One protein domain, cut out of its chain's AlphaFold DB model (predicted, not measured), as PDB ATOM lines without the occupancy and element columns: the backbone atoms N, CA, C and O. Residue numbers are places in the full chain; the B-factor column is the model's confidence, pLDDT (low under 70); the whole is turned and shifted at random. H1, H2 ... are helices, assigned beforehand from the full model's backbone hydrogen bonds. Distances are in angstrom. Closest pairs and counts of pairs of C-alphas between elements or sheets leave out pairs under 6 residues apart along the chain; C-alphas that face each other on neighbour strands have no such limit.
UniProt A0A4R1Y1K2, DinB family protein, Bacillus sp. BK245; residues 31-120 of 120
ATOM      1  N   ILE A  31      79.883 -96.600   3.053       97.88
ATOM      2  CA  ILE A  31      80.922 -96.943   2.072       97.88
ATOM      3  C   ILE A  31      81.683 -98.196   2.519       97.88
ATOM      4  O   ILE A  31      82.410 -98.178   3.525       97.88
ATOM      5  N   THR A  32      81.564 -99.275   1.738       97.50
ATOM      6  CA  THR A  32      82.308-100.518   1.985       97.50
ATOM      7  C   THR A  32      83.800-100.336   1.721       97.50
ATOM      8  O   THR A  32      84.232 -99.399   1.048       97.50
ATOM      9  N   PHE A  33      84.617-101.257   2.234       98.12
ATOM     10  CA  PHE A  33      86.057-101.233   1.992       98.12
ATOM     11  C   PHE A  33      86.393-101.300   0.497       98.12
ATOM     12  O   PHE A  33      87.225-100.543   0.008       98.12
ATOM     13  N   GLU A  34      85.702-102.172  -0.234       98.19
ATOM     14  CA  GLU A  34      85.884-102.378  -1.667       98.19
ATOM     15  C   GLU A  34      85.540-101.109  -2.447       98.19
ATOM     16  O   GLU A  34      86.281-100.725  -3.346       98.19
ATOM     17  N   GLN A  35      84.457-100.419  -2.074       98.31
ATOM     18  CA  GLN A  35      84.094 -99.126  -2.660       98.31
ATOM     19  C   GLN A  35      85.113 -98.034  -2.315       98.31
ATOM     20  O   GLN A  35      85.408 -97.188  -3.155       98.31
ATOM     21  N   ALA A  36      85.677 -98.065  -1.104       98.38
ATOM     22  CA  ALA A  36      86.649 -97.079  -0.650       98.38
ATOM     23  C   ALA A  36      87.954 -97.117  -1.468       98.38
ATOM     24  O   ALA A  36      88.510 -96.061  -1.768       98.38
ATOM     25  N   ILE A  37      88.425 -98.312  -1.849       98.12
ATOM     26  CA  ILE A  37      89.634 -98.494  -2.677       98.12
ATOM     27  C   ILE A  37      89.351 -98.482  -4.183       98.12
ATOM     28  O   ILE A  37      90.278 -98.343  -4.983       98.12
ATOM     29  N   TRP A  38      88.090 -98.628  -4.588       98.06
ATOM     30  CA  TRP A  38      87.720 -98.688  -5.996       98.06
ATOM     31  C   TRP A  38      87.996 -97.366  -6.720       98.06
ATOM     32  O   TRP A  38      87.745 -96.276  -6.200       98.06
ATOM     33  N   LYS A  39      88.487 -97.480  -7.958       97.44
ATOM     34  CA  LYS A  39      88.749 -96.354  -8.856       97.44
ATOM     35  C   LYS A  39      87.822 -96.442 -10.070       97.44
ATOM     36  O   LYS A  39      87.777 -97.500 -10.700       97.44
ATOM     37  N   PRO A  40      87.118 -95.355 -10.431       92.69
ATOM     38  CA  PRO A  40      86.152 -95.384 -11.528       92.69
ATOM     39  C   PRO A  40      86.795 -95.541 -12.904       92.69
ATOM     40  O   PRO A  40      86.237 -96.204 -13.775       92.69
ATOM     41  N   VAL A  41      87.962 -94.928 -13.098       95.00
ATOM     42  CA  VAL A  41      88.750 -94.986 -14.330       95.00
ATOM     43  C   VAL A  41      90.235 -94.927 -13.991       95.00
ATOM     44  O   VAL A  41      90.623 -94.535 -12.887       95.00
ATOM     45  N   GLU A  42      91.075 -95.300 -14.950       92.56
ATOM     46  CA  GLU A  42      92.519 -95.143 -14.826       92.56
ATOM     47  C   GLU A  42      92.891 -93.667 -14.604       92.56
ATOM     48  O   GLU A  42      92.335 -92.766 -15.231       92.56
ATOM     49  N   GLY A  43      93.806 -93.422 -13.667       91.94
ATOM     50  CA  GLY A  43      94.233 -92.074 -13.285       91.94
ATOM     51  C   GLY A  43      93.289 -91.331 -12.330       91.94
ATOM     52  O   GLY A  43      93.690 -90.301 -11.799       91.94
ATOM     53  N   ALA A  44      92.079 -91.836 -12.060       96.12
ATOM     54  CA  ALA A  44      91.217 -91.267 -11.026       96.12
ATOM     55  C   ALA A  44      91.664 -91.682  -9.617       96.12
ATOM     56  O   ALA A  44      92.272 -92.740  -9.420       96.12
ATOM     57  N   HIS A  45      91.309 -90.859  -8.632       98.00
ATOM     58  CA  HIS A  45      91.490 -91.191  -7.224       98.00
ATOM     59  C   HIS A  45      90.304 -91.995  -6.689       98.00
ATOM     60  O   HIS A  45      89.160 -91.761  -7.086       98.00
ATOM     61  N   SER A  46      90.573 -92.945  -5.793       98.44
ATOM     62  CA  SER A  46      89.524 -93.636  -5.041       98.44
ATOM     63  C   SER A  46      88.928 -92.728  -3.962       98.44
ATOM     64  O   SER A  46      89.492 -91.685  -3.620       98.44
ATOM     65  N   ILE A  47      87.800 -93.136  -3.373       98.50
ATOM     66  CA  ILE A  47      87.191 -92.405  -2.251       98.50
ATOM     67  C   ILE A  47      88.193 -92.270  -1.100       98.50
ATOM     68  O   ILE A  47      88.362 -91.184  -0.552       98.50
ATOM     69  N   TRP A  48      88.894 -93.350  -0.744       98.62
ATOM     70  CA  TRP A  48      89.850 -93.311   0.359       98.62
ATOM     71  C   TRP A  48      91.054 -92.418   0.042       98.62
ATOM     72  O   TRP A  48      91.490 -91.665   0.910       98.62
ATOM     73  N   GLU A  49      91.548 -92.420  -1.198       98.69
ATOM     74  CA  GLU A  49      92.640 -91.530  -1.607       98.69
ATOM     75  C   GLU A  49      92.239 -90.055  -1.453       98.69
ATOM     76  O   GLU A  49      93.022 -89.253  -0.940       98.69
ATOM     77  N   LEU A  50      91.000 -89.704  -1.817       98.56
ATOM     78  CA  LEU A  50      90.449 -88.362  -1.611       98.56
ATOM     79  C   LEU A  50      90.334 -88.012  -0.119       98.56
ATOM     80  O   LEU A  50      90.729 -86.919   0.282       98.56
ATOM     81  N   VAL A  51      89.861 -88.931   0.728       98.56
ATOM     82  CA  VAL A  51      89.795 -88.695   2.184       98.56
ATOM     83  C   VAL A  51      91.196 -88.510   2.780       98.56
ATOM     84  O   VAL A  51      91.396 -87.621   3.605       98.56
ATOM     85  N   CYS A  52      92.190 -89.289   2.343       98.69
ATOM     86  CA  CYS A  52      93.590 -89.115   2.744       98.69
ATOM     87  C   CYS A  52      94.137 -87.738   2.343       98.69
ATOM     88  O   CYS A  52      94.801 -87.088   3.154       98.69
ATOM     89  N   HIS A  53      93.820 -87.279   1.132       98.56
ATOM     90  CA  HIS A  53      94.200 -85.958   0.644       98.56
ATOM     91  C   HIS A  53      93.608 -84.837   1.507       98.56
ATOM     92  O   HIS A  53      94.342 -83.961   1.968       98.56
ATOM     93  N   LEU A  54      92.305 -84.888   1.795       98.44
ATOM     94  CA  LEU A  54      91.650 -83.897   2.652       98.44
ATOM     95  C   LEU A  54      92.234 -83.918   4.074       98.44
ATOM     96  O   LEU A  54      92.616 -82.874   4.608       98.44
ATOM     97  N   LEU A  55      92.404 -85.113   4.652       98.56
ATOM     98  CA  LEU A  55      92.995 -85.298   5.979       98.56
ATOM     99  C   LEU A  55      94.410 -84.720   6.075       98.56
ATOM    100  O   LEU A  55      94.781 -84.141   7.098       98.56
ATOM    101  N   PHE A  56      95.218 -84.884   5.026       98.56
ATOM    102  CA  PHE A  56      96.572 -84.346   4.983       98.56
ATOM    103  C   PHE A  56      96.573 -82.827   5.186       98.56
ATOM    104  O   PHE A  56      97.336 -82.323   6.014       98.56
ATOM    105  N   TYR A  57      95.715 -82.097   4.470       97.88
ATOM    106  CA  TYR A  57      95.653 -80.640   4.575       97.88
ATOM    107  C   TYR A  57      94.993 -80.172   5.871       97.88
ATOM    108  O   TYR A  57      95.520 -79.253   6.499       97.88
ATOM    109  N   GLU A  58      93.930 -80.828   6.339       97.38
ATOM    110  CA  GLU A  58      93.317 -80.481   7.627       97.38
ATOM    111  C   GLU A  58      94.295 -80.642   8.795       97.38
ATOM    112  O   GLU A  58      94.416 -79.744   9.625       97.38
ATOM    113  N   LYS A  59      95.088 -81.723   8.824       97.69
ATOM    114  CA  LYS A  59      96.140 -81.896   9.840       97.69
ATOM    115  C   LYS A  59      97.152 -80.760   9.820       97.69
ATOM    116  O   LYS A  59      97.605 -80.318  10.871       97.69
ATOM    117  N   ARG A  60      97.528 -80.284   8.631       96.88
ATOM    118  CA  ARG A  60      98.451 -79.151   8.510       96.88
ATOM    119  C   ARG A  60      97.834 -77.868   9.046       96.88
ATOM    120  O   ARG A  60      98.526 -77.135   9.743       96.88
ATOM    121  N   ILE A  61      96.563 -77.611   8.744       94.69
ATOM    122  CA  ILE A  61      95.836 -76.450   9.269       94.69
ATOM    123  C   ILE A  61      95.767 -76.535  10.799       94.69
ATOM    124  O   ILE A  61      96.168 -75.590  11.472       94.69
ATOM    125  N   LEU A  62      95.380 -77.688  11.352       95.31
ATOM    126  CA  LEU A  62      95.326 -77.908  12.800       95.31
ATOM    127  C   LEU A  62      96.676 -77.626  13.466       95.31
ATOM    128  O   LEU A  62      96.752 -76.837  14.404       95.31
ATOM    129  N   LEU A  63      97.761 -78.203  12.948       94.94
ATOM    130  CA  LEU A  63      99.093 -78.006  13.521       94.94
ATOM    131  C   LEU A  63      99.578 -76.556  13.423       94.94
ATOM    132  O   LEU A  63     100.290 -76.101  14.313       94.94
ATOM    133  N   ARG A  64      99.175 -75.800  12.397       92.50
ATOM    134  CA  ARG A  64      99.474 -74.359  12.307       92.50
ATOM    135  C   ARG A  64      98.748 -73.557  13.370       92.50
ATOM    136  O   ARG A  64      99.388 -72.745  14.034       92.50
ATOM    137  N   PHE A  65      97.461 -73.827  13.582       91.12
ATOM    138  CA  PHE A  65      96.692 -73.193  14.655       91.12
ATOM    139  C   PHE A  65      97.278 -73.495  16.040       91.12
ATOM    140  O   PHE A  65      97.308 -72.616  16.898       91.12
ATOM    141  N   LEU A  66      97.816 -74.702  16.234       91.00
ATOM    142  CA  LEU A  66      98.502 -75.102  17.467       91.00
ATOM    143  C   LEU A  66      99.946 -74.569  17.578       91.00
ATOM    144  O   LEU A  66     100.580 -74.727  18.617       91.00
ATOM    145  N   GLY A  67     100.487 -73.936  16.531       91.88
ATOM    146  CA  GLY A  67     101.880 -73.474  16.491       91.88
ATOM    147  C   GLY A  67     102.920 -74.595  16.343       91.88
ATOM    148  O   GLY A  67     104.117 -74.352  16.484       91.88
ATOM    149  N   GLU A  68     102.499 -75.816  16.017       93.12
ATOM    150  CA  GLU A  68     103.322 -77.027  15.918       93.12
ATOM    151  C   GLU A  68     103.813 -77.308  14.483       93.12
ATOM    152  O   GLU A  68     103.846 -78.448  14.013       93.12
ATOM    153  N   THR A  69     104.226 -76.273  13.750       90.88
ATOM    154  CA  THR A  69     104.537 -76.368  12.306       90.88
ATOM    155  C   THR A  69     105.686 -77.327  11.959       90.88
ATOM    156  O   THR A  69     105.775 -77.833  10.834       90.88
ATOM    157  N   ALA A  70     106.552 -77.634  12.931       93.88
ATOM    158  CA  ALA A  70     107.606 -78.641  12.806       93.88
ATOM    159  C   ALA A  70     107.050 -80.054  12.541       93.88
ATOM    160  O   ALA A  70     107.688 -80.834  11.834       93.88
ATOM    161  N   ASN A  71     105.848 -80.347  13.046       92.81
ATOM    162  CA  ASN A  71     105.182 -81.644  12.935       92.81
ATOM    163  C   ASN A  71     104.240 -81.734  11.721       92.81
ATOM    164  O   ASN A  71     103.593 -82.763  11.529       92.81
ATOM    165  N   GLU A  72     104.138 -80.681  10.895       94.75
ATOM    166  CA  GLU A  72     103.266 -80.687   9.714       94.75
ATOM    167  C   GLU A  72     103.581 -81.876   8.793       94.75
ATOM    168  O   GLU A  72     104.736 -82.014   8.364       94.75
ATOM    169  N   PRO A  73     102.563 -82.662   8.386       95.25
ATOM    170  CA  PRO A  73     102.709 -83.655   7.333       95.25
ATOM    171  C   PRO A  73     103.406 -83.064   6.104       95.25
ATOM    172  O   PRO A  73     103.031 -82.001   5.593       95.25
ATOM    173  N   LYS A  74     104.446 -83.749   5.622       96.19
ATOM    174  CA  LYS A  74     105.225 -83.340   4.447       96.19
ATOM    175  C   LYS A  74     104.855 -84.210   3.250       96.19
ATOM    176  O   LYS A  74     104.644 -85.410   3.388       96.19
ATOM    177  N   ALA A  75     104.811 -83.586   2.082       96.94
ATOM    178  CA  ALA A  75     104.626 -84.237   0.796       96.94
ATOM    179  C   ALA A  75     105.503 -83.517  -0.233       96.94
ATOM    180  O   ALA A  75     105.711 -82.307  -0.125       96.94
ATOM    181  N   GLU A  76     106.039 -84.263  -1.195       96.56
ATOM    182  CA  GLU A  76     106.913 -83.723  -2.247       96.56
ATOM    183  C   GLU A  76     106.133 -82.858  -3.245       96.56
ATOM    184  O   GLU A  76     106.640 -81.860  -3.750       96.56
ATOM    185  N   ASN A  77     104.887 -83.243  -3.517       97.38
ATOM    186  CA  ASN A  77     103.953 -82.559  -4.400       97.38
ATOM    187  C   ASN A  77     102.510 -82.907  -3.995       97.38
ATOM    188  O   ASN A  77     102.285 -83.664  -3.046       97.38
ATOM    189  N   ASN A  78     101.538 -82.350  -4.719       96.62
ATOM    190  CA  ASN A  78     100.121 -82.607  -4.473       96.62
ATOM    191  C   ASN A  78      99.769 -84.094  -4.636       96.62
ATOM    192  O   ASN A  78      99.081 -84.654  -3.790       96.62
ATOM    193  N   ASP A  79     100.304 -84.760  -5.656       97.00
ATOM    194  CA  ASP A  79      99.996 -86.167  -5.948       97.00
ATOM    195  C   ASP A  79     100.428 -87.106  -4.809       97.00
ATOM    196  O   ASP A  79      99.772 -88.104  -4.514       97.00
ATOM    197  N   ALA A  80     101.496 -86.756  -4.089       97.44
ATOM    198  CA  ALA A  80     101.989 -87.523  -2.950       97.44
ATOM    199  C   ALA A  80     101.052 -87.509  -1.723       97.44
ATOM    200  O   ALA A  80     101.293 -88.263  -0.779       97.44
ATOM    201  N   THR A  81      99.998 -86.689  -1.716       98.12
ATOM    202  CA  THR A  81      99.036 -86.589  -0.600       98.12
ATOM    203  C   THR A  81      97.863 -87.570  -0.704       98.12
ATOM    204  O   THR A  81      97.189 -87.815   0.290       98.12
ATOM    205  N   TYR A  82      97.667 -88.204  -1.865       98.00
ATOM    206  CA  TYR A  82      96.644 -89.237  -2.081       98.00
ATOM    207  C   TYR A  82      97.081 -90.629  -1.599       98.00
ATOM    208  O   TYR A  82      96.406 -91.617  -1.859       98.00
ATOM    209  N   ARG A  83      98.236 -90.754  -0.933       95.88
ATOM    210  CA  ARG A  83      98.795 -92.054  -0.539       95.88
ATOM    211  C   ARG A  83      97.951 -92.713   0.549       95.88
ATOM    212  O   ARG A  83      97.748 -92.140   1.620       95.88
ATOM    213  N   LEU A  84      97.553 -93.955   0.297       97.19
ATOM    214  CA  LEU A  84      96.896 -94.794   1.290       97.19
ATOM    215  C   LEU A  84      97.917 -95.391   2.273       97.19
ATOM    216  O   LEU A  84      99.062 -95.666   1.896       97.19
ATOM    217  N   PRO A  85      97.521 -95.639   3.535       96.00
ATOM    218  CA  PRO A  85      98.225 -96.597   4.383       96.00
ATOM    219  C   PRO A  85      98.045 -98.021   3.820       96.00
ATOM    220  O   PRO A  85      97.486 -98.219   2.744       96.00
ATOM    221  N   THR A  86      98.479 -99.050   4.556       97.88
ATOM    222  CA  THR A  86      98.161-100.437   4.180       97.88
ATOM    223  C   THR A  86      96.652-100.600   3.994       97.88
ATOM    224  O   THR A  86      95.885-100.273   4.902       97.88
ATOM    225  N   GLU A  87      96.241-101.116   2.838       98.06
ATOM    226  CA  GLU A  87      94.837-101.234   2.456       98.06
ATOM    227  C   GLU A  87      94.130-102.321   3.274       98.06
ATOM    228  O   GLU A  87      94.085-103.494   2.911       98.06
ATOM    229  N   THR A  88      93.581-101.923   4.418       98.38
ATOM    230  CA  THR A  88      92.776-102.776   5.292       98.38
ATOM    231  C   THR A  88      91.516-102.040   5.715       98.38
ATOM    232  O   THR A  88      91.520-100.815   5.863       98.38
ATOM    233  N   PHE A  89      90.442-102.787   5.977       97.94
ATOM    234  CA  PHE A  89      89.199-102.221   6.503       97.94
ATOM    235  C   PHE A  89      89.433-101.401   7.782       97.94
ATOM    236  O   PHE A  89      88.874-100.321   7.949       97.94
ATOM    237  N   GLN A  90      90.322-101.870   8.660       98.44
ATOM    238  CA  GLN A  90      90.671-101.185   9.903       98.44
ATOM    239  C   GLN A  90      91.360 -99.845   9.642       98.44
ATOM    240  O   GLN A  90      91.043 -98.857  10.300       98.44
ATOM    241  N   ASN A  91      92.285 -99.788   8.680       98.56
ATOM    242  CA  ASN A  91      92.939 -98.533   8.326       98.56
ATOM    243  C   ASN A  91      91.972 -97.572   7.629       98.56
ATOM    244  O   ASN A  91      92.047 -96.378   7.898       98.56
ATOM    245  N   TRP A  92      91.029 -98.072   6.824       98.50
ATOM    246  CA  TRP A  92      89.954 -97.248   6.264       98.50
ATOM    247  C   TRP A  92      89.121 -96.597   7.373       98.50
ATOM    248  O   TRP A  92      88.981 -95.372   7.418       98.50
ATOM    249  N   GLN A  93      88.639 -97.396   8.329       98.25
ATOM    250  CA  GLN A  93      87.894 -96.885   9.483       98.25
ATOM    251  C   GLN A  93      88.714 -95.878  10.294       98.25
ATOM    252  O   GLN A  93      88.195 -94.825  10.665       98.25
ATOM    253  N   LYS A  94      89.999 -96.165  10.527       98.56
ATOM    254  CA  LYS A  94      90.905 -95.264  11.245       98.56
ATOM    255  C   LYS A  94      91.082 -93.935  10.515       98.56
ATOM    256  O   LYS A  94      91.035 -92.897  11.164       98.56
ATOM    257  N   THR A  95      91.257 -93.945   9.193       98.56
ATOM    258  CA  THR A  95      91.363 -92.714   8.397       98.56
ATOM    259  C   THR A  95      90.094 -91.869   8.510       98.56
ATOM    260  O   THR A  95      90.207 -90.673   8.762       98.56
ATOM    261  N   LYS A  96      88.898 -92.475   8.398       98.12
ATOM    262  CA  LYS A  96      87.625 -91.757   8.599       98.12
ATOM    263  C   LYS A  96      87.550 -91.112   9.983       98.12
ATOM    264  O   LYS A  96      87.302 -89.920  10.101       98.12
ATOM    265  N   GLN A  97      87.809 -91.899  11.028       98.31
ATOM    266  CA  GLN A  97      87.760 -91.425  12.413       98.31
ATOM    267  C   GLN A  97      88.765 -90.303  12.679       98.31
ATOM    268  O   GLN A  97      88.446 -89.344  13.374       98.31
ATOM    269  N   GLU A  98      89.969 -90.408  12.117       98.50
ATOM    270  CA  GLU A  98      90.992 -89.380  12.255       98.50
ATOM    271  C   GLU A  98      90.592 -88.081  11.546       98.50
ATOM    272  O   GLU A  98      90.781 -87.012  12.117       98.50
ATOM    273  N   TYR A  99      89.980 -88.163  10.360       98.56
ATOM    274  CA  TYR A  99      89.404 -86.996   9.688       98.56
ATOM    275  C   TYR A  99      88.320 -86.334  10.532       98.56
ATOM    276  O   TYR A  99      88.417 -85.149  10.837       98.56
ATOM    277  N   PHE A 100      87.341 -87.104  11.008       98.38
ATOM    278  CA  PHE A 100      86.259 -86.568  11.837       98.38
ATOM    279  C   PHE A 100      86.787 -85.919  13.122       98.38
ATOM    280  O   PHE A 100      86.264 -84.902  13.570       98.38
ATOM    281  N   TYR A 101      87.830 -86.498  13.720       98.31
ATOM    282  CA  TYR A 101      88.491 -85.928  14.887       98.31
ATOM    283  C   TYR A 101      89.167 -84.593  14.560       98.31
ATOM    284  O   TYR A 101      88.866 -83.594  15.206       98.31
ATOM    285  N   VAL A 102      90.041 -84.554  13.549       98.19
ATOM    286  CA  VAL A 102      90.789 -83.340  13.178       98.19
ATOM    287  C   VAL A 102      89.837 -82.202  12.808       98.19
ATOM    288  O   VAL A 102      90.024 -81.078  13.275       98.19
ATOM    289  N   HIS A 103      88.790 -82.497  12.041       98.31
ATOM    290  CA  HIS A 103      87.796 -81.516  11.630       98.31
ATOM    291  C   HIS A 103      87.050 -80.896  12.826       98.31
ATOM    292  O   HIS A 103      86.891 -79.676  12.897       98.31
ATOM    293  N   ARG A 104      86.649 -81.714  13.810       97.81
ATOM    294  CA  ARG A 104      85.990 -81.238  15.040       97.81
ATOM    295  C   ARG A 104      86.945 -80.501  15.979       97.81
ATOM    296  O   ARG A 104      86.530 -79.572  16.665       97.81
ATOM    297  N   GLU A 105      88.222 -80.878  16.030       97.44
ATOM    298  CA  GLU A 105      89.223 -80.110  16.784       97.44
ATOM    299  C   GLU A 105      89.436 -78.721  16.172       97.44
ATOM    300  O   GLU A 105      89.484 -77.729  16.900       97.44
ATOM    301  N   LEU A 106      89.482 -78.627  14.840       96.06
ATOM    302  CA  LEU A 106      89.521 -77.343  14.142       96.06
ATOM    303  C   LEU A 106      88.278 -76.499  14.423       96.06
ATOM    304  O   LEU A 106      88.414 -75.314  14.713       96.06
ATOM    305  N   GLU A 107      87.087 -77.097  14.418       96.12
ATOM    306  CA  GLU A 107      85.850 -76.390  14.759       96.12
ATOM    307  C   GLU A 107      85.910 -75.768  16.165       96.12
ATOM    308  O   GLU A 107      85.587 -74.592  16.339       96.12
ATOM    309  N   LYS A 108      86.389 -76.522  17.165       95.81
ATOM    310  CA  LYS A 108      86.560 -76.022  18.540       95.81
ATOM    311  C   LYS A 108      87.520 -74.839  18.601       95.81
ATOM    312  O   LYS A 108      87.241 -73.868  19.303       95.81
ATOM    313  N   ILE A 109      88.635 -74.913  17.870       94.12
ATOM    314  CA  ILE A 109      89.594 -73.809  17.778       94.12
ATOM    315  C   ILE A 109      88.898 -72.591  17.171       94.12
ATOM    316  O   ILE A 109      88.832 -71.556  17.832       94.12
ATOM    317  N   LEU A 110      88.290 -72.737  15.988       92.75
ATOM    318  CA  LEU A 110      87.595 -71.661  15.273       92.75
ATOM    319  C   LEU A 110      86.491 -71.000  16.110       92.75
ATOM    320  O   LEU A 110      86.313 -69.784  16.045       92.75
ATOM    321  N   ALA A 111      85.770 -71.774  16.924       93.56
ATOM    322  CA  ALA A 111      84.719 -71.266  17.805       93.56
ATOM    323  C   ALA A 111      85.249 -70.325  18.898       93.56
ATOM    324  O   ALA A 111      84.519 -69.454  19.371       93.56
ATOM    325  N   THR A 112      86.517 -70.488  19.280       92.50
ATOM    326  CA  THR A 112      87.199 -69.681  20.305       92.50
ATOM    327  C   THR A 112      88.200 -68.676  19.735       92.50
ATOM    328  O   THR A 112      88.733 -67.870  20.491       92.50
ATOM    329  N   SER A 113      88.450 -68.706  18.422       90.00
ATOM    330  CA  SER A 113      89.381 -67.801  17.752       90.00
ATOM    331  C   SER A 113      88.851 -66.370  17.689       90.00
ATOM    332  O   SER A 113      87.663 -66.121  17.427       90.00
ATOM    333  N   GLU A 114      89.771 -65.423  17.851       88.06
ATOM    334  CA  GLU A 114      89.539 -64.024  17.514       88.06
ATOM    335  C   GLU A 114      89.799 -63.787  16.021       88.06
ATOM    336  O   GLU A 114      90.433 -64.596  15.340       88.06
ATOM    337  N   LEU A 115      89.312 -62.665  15.482       84.62
ATOM    338  CA  LEU A 115      89.453 -62.353  14.051       84.62
ATOM    339  C   LEU A 115      90.923 -62.352  13.593       84.62
ATOM    340  O   LEU A 115      91.225 -62.762  12.478       84.62
ATOM    341  N   GLU A 116      91.828 -61.907  14.462       85.88
ATOM    342  CA  GLU A 116      93.270 -61.848  14.207       85.88
ATOM    343  C   GLU A 116      93.899 -63.240  14.051       85.88
ATOM    344  O   GLU A 116      94.835 -63.411  13.268       85.88
ATOM    345  N   ASP A 117      93.359 -64.253  14.733       83.69
ATOM    346  CA  ASP A 117      93.854 -65.628  14.646       83.69
ATOM    347  C   ASP A 117      93.524 -66.283  13.301       83.69
ATOM    348  O   ASP A 117      94.228 -67.197  12.882       83.69
ATOM    349  N   LEU A 118      92.507 -65.783  12.589       79.25
ATOM    350  CA  LEU A 118      92.103 -66.291  11.272       79.25
ATOM    351  C   LEU A 118      93.067 -65.893  10.138       79.25
ATOM    352  O   LEU A 118      92.885 -66.335   9.005       79.25
ATOM    353  N   TYR A 119      94.081 -65.066  10.420       73.69
ATOM    354  CA  TYR A 119      95.121 -64.677   9.457       73.69
ATOM    355  C   TYR A 119      96.420 -65.498   9.572       73.69
ATOM    356  O   TYR A 119      97.393 -65.176   8.884       73.69
ATOM    357  N   ARG A 120      96.466 -66.509  10.451       65.38
ATOM    358  CA  ARG A 120      97.631 -67.388  10.663       65.38
ATOM    359  C   ARG A 120      97.709 -68.515   9.631       65.38
ATOM    360  O   ARG A 120      98.852 -68.879   9.270       65.38
TER     361      ARG A 120
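Overview. This is residues 31 to 120 of the 120 residues of the protein "DinB family protein" of Bacillus sp. BK245 (UniProt A0A4R1Y1K2). Two long helices, H4 and H2, lie side by side and run the same way, making a long body; a long link with the small helix H3 folds back along the side of H2 away from H4. The short helix H1 sits by the first residues of both long helices, and the short helix H5 lies past their other end, touching no helix. The printed part has 90 residues with five named helices, H1 to H5 in order along the chain, and no named strand; the class is all helix. It is elongated, spanning 44 by 26 by 20 A, and only just loose, close to compact, with a radius of gyration of the C-alphas of 14.9 A.

Along the chain. The longest helix, H4, takes residues 89 to 112 and measures 35.4 A from first to last C-alpha, from (89.199, -102.221, 6.503) to (87.199, -69.681, 20.305). H2, residues 47 to 65, measures 27.3 A and begins with C-alpha 47 at (87.191, -92.405, -2.251). The short helices are H1, residues 33 to 37, H3, residues 79 to 82, and H5, residues 115 to 119, whose last C-alpha is at (95.121, -64.677, 9.457).

Arrangement. H4 and H2 touch, with the C-alphas of Tyr 99 and Leu 55 closest at 5.4 A. They run the same way at a shallow tilt of 34 degrees, only just short of steep. H2 is the hub, touching three other helices. With residues 47 to 49 alone it touches H1, the closest C-alphas being those of Ile 47 and Ala 36, 5.0 A apart. With residues 49 to 56 alone it touches H3, closest at the C-alphas of Glu 49 and Tyr 82, 4.6 A apart. H4, with residues 89 to 92 alone, only just touches H1, with 3 pairs of C-alphas within 8 A, the closest those of Phe 89 and Phe 33 at 5.6 A. H3 and H4 are apart. H5 is only just apart from both H2 and H4, the closest C-alphas in each case being 8.1 A apart. In H1, H2 and H4 every O i to N i+4 pair is within hydrogen-bond range; H3 is too short for such a pair, and H5 has 0 of 1, but 2 of 2 O i to N i+3 pairs.

Size, cuts and confidence. The two C-alphas farthest apart, those of Glu 42 and Glu 114, are 45.0 A apart. The printed part has no cut and ends at the chain's last residue, 120. The link from H2 to H3, residues 66 to 78, is long, and the link from H4 to H5 is tight. The mean pLDDT of the printed part is 95.3, and residue 120 alone is under 70.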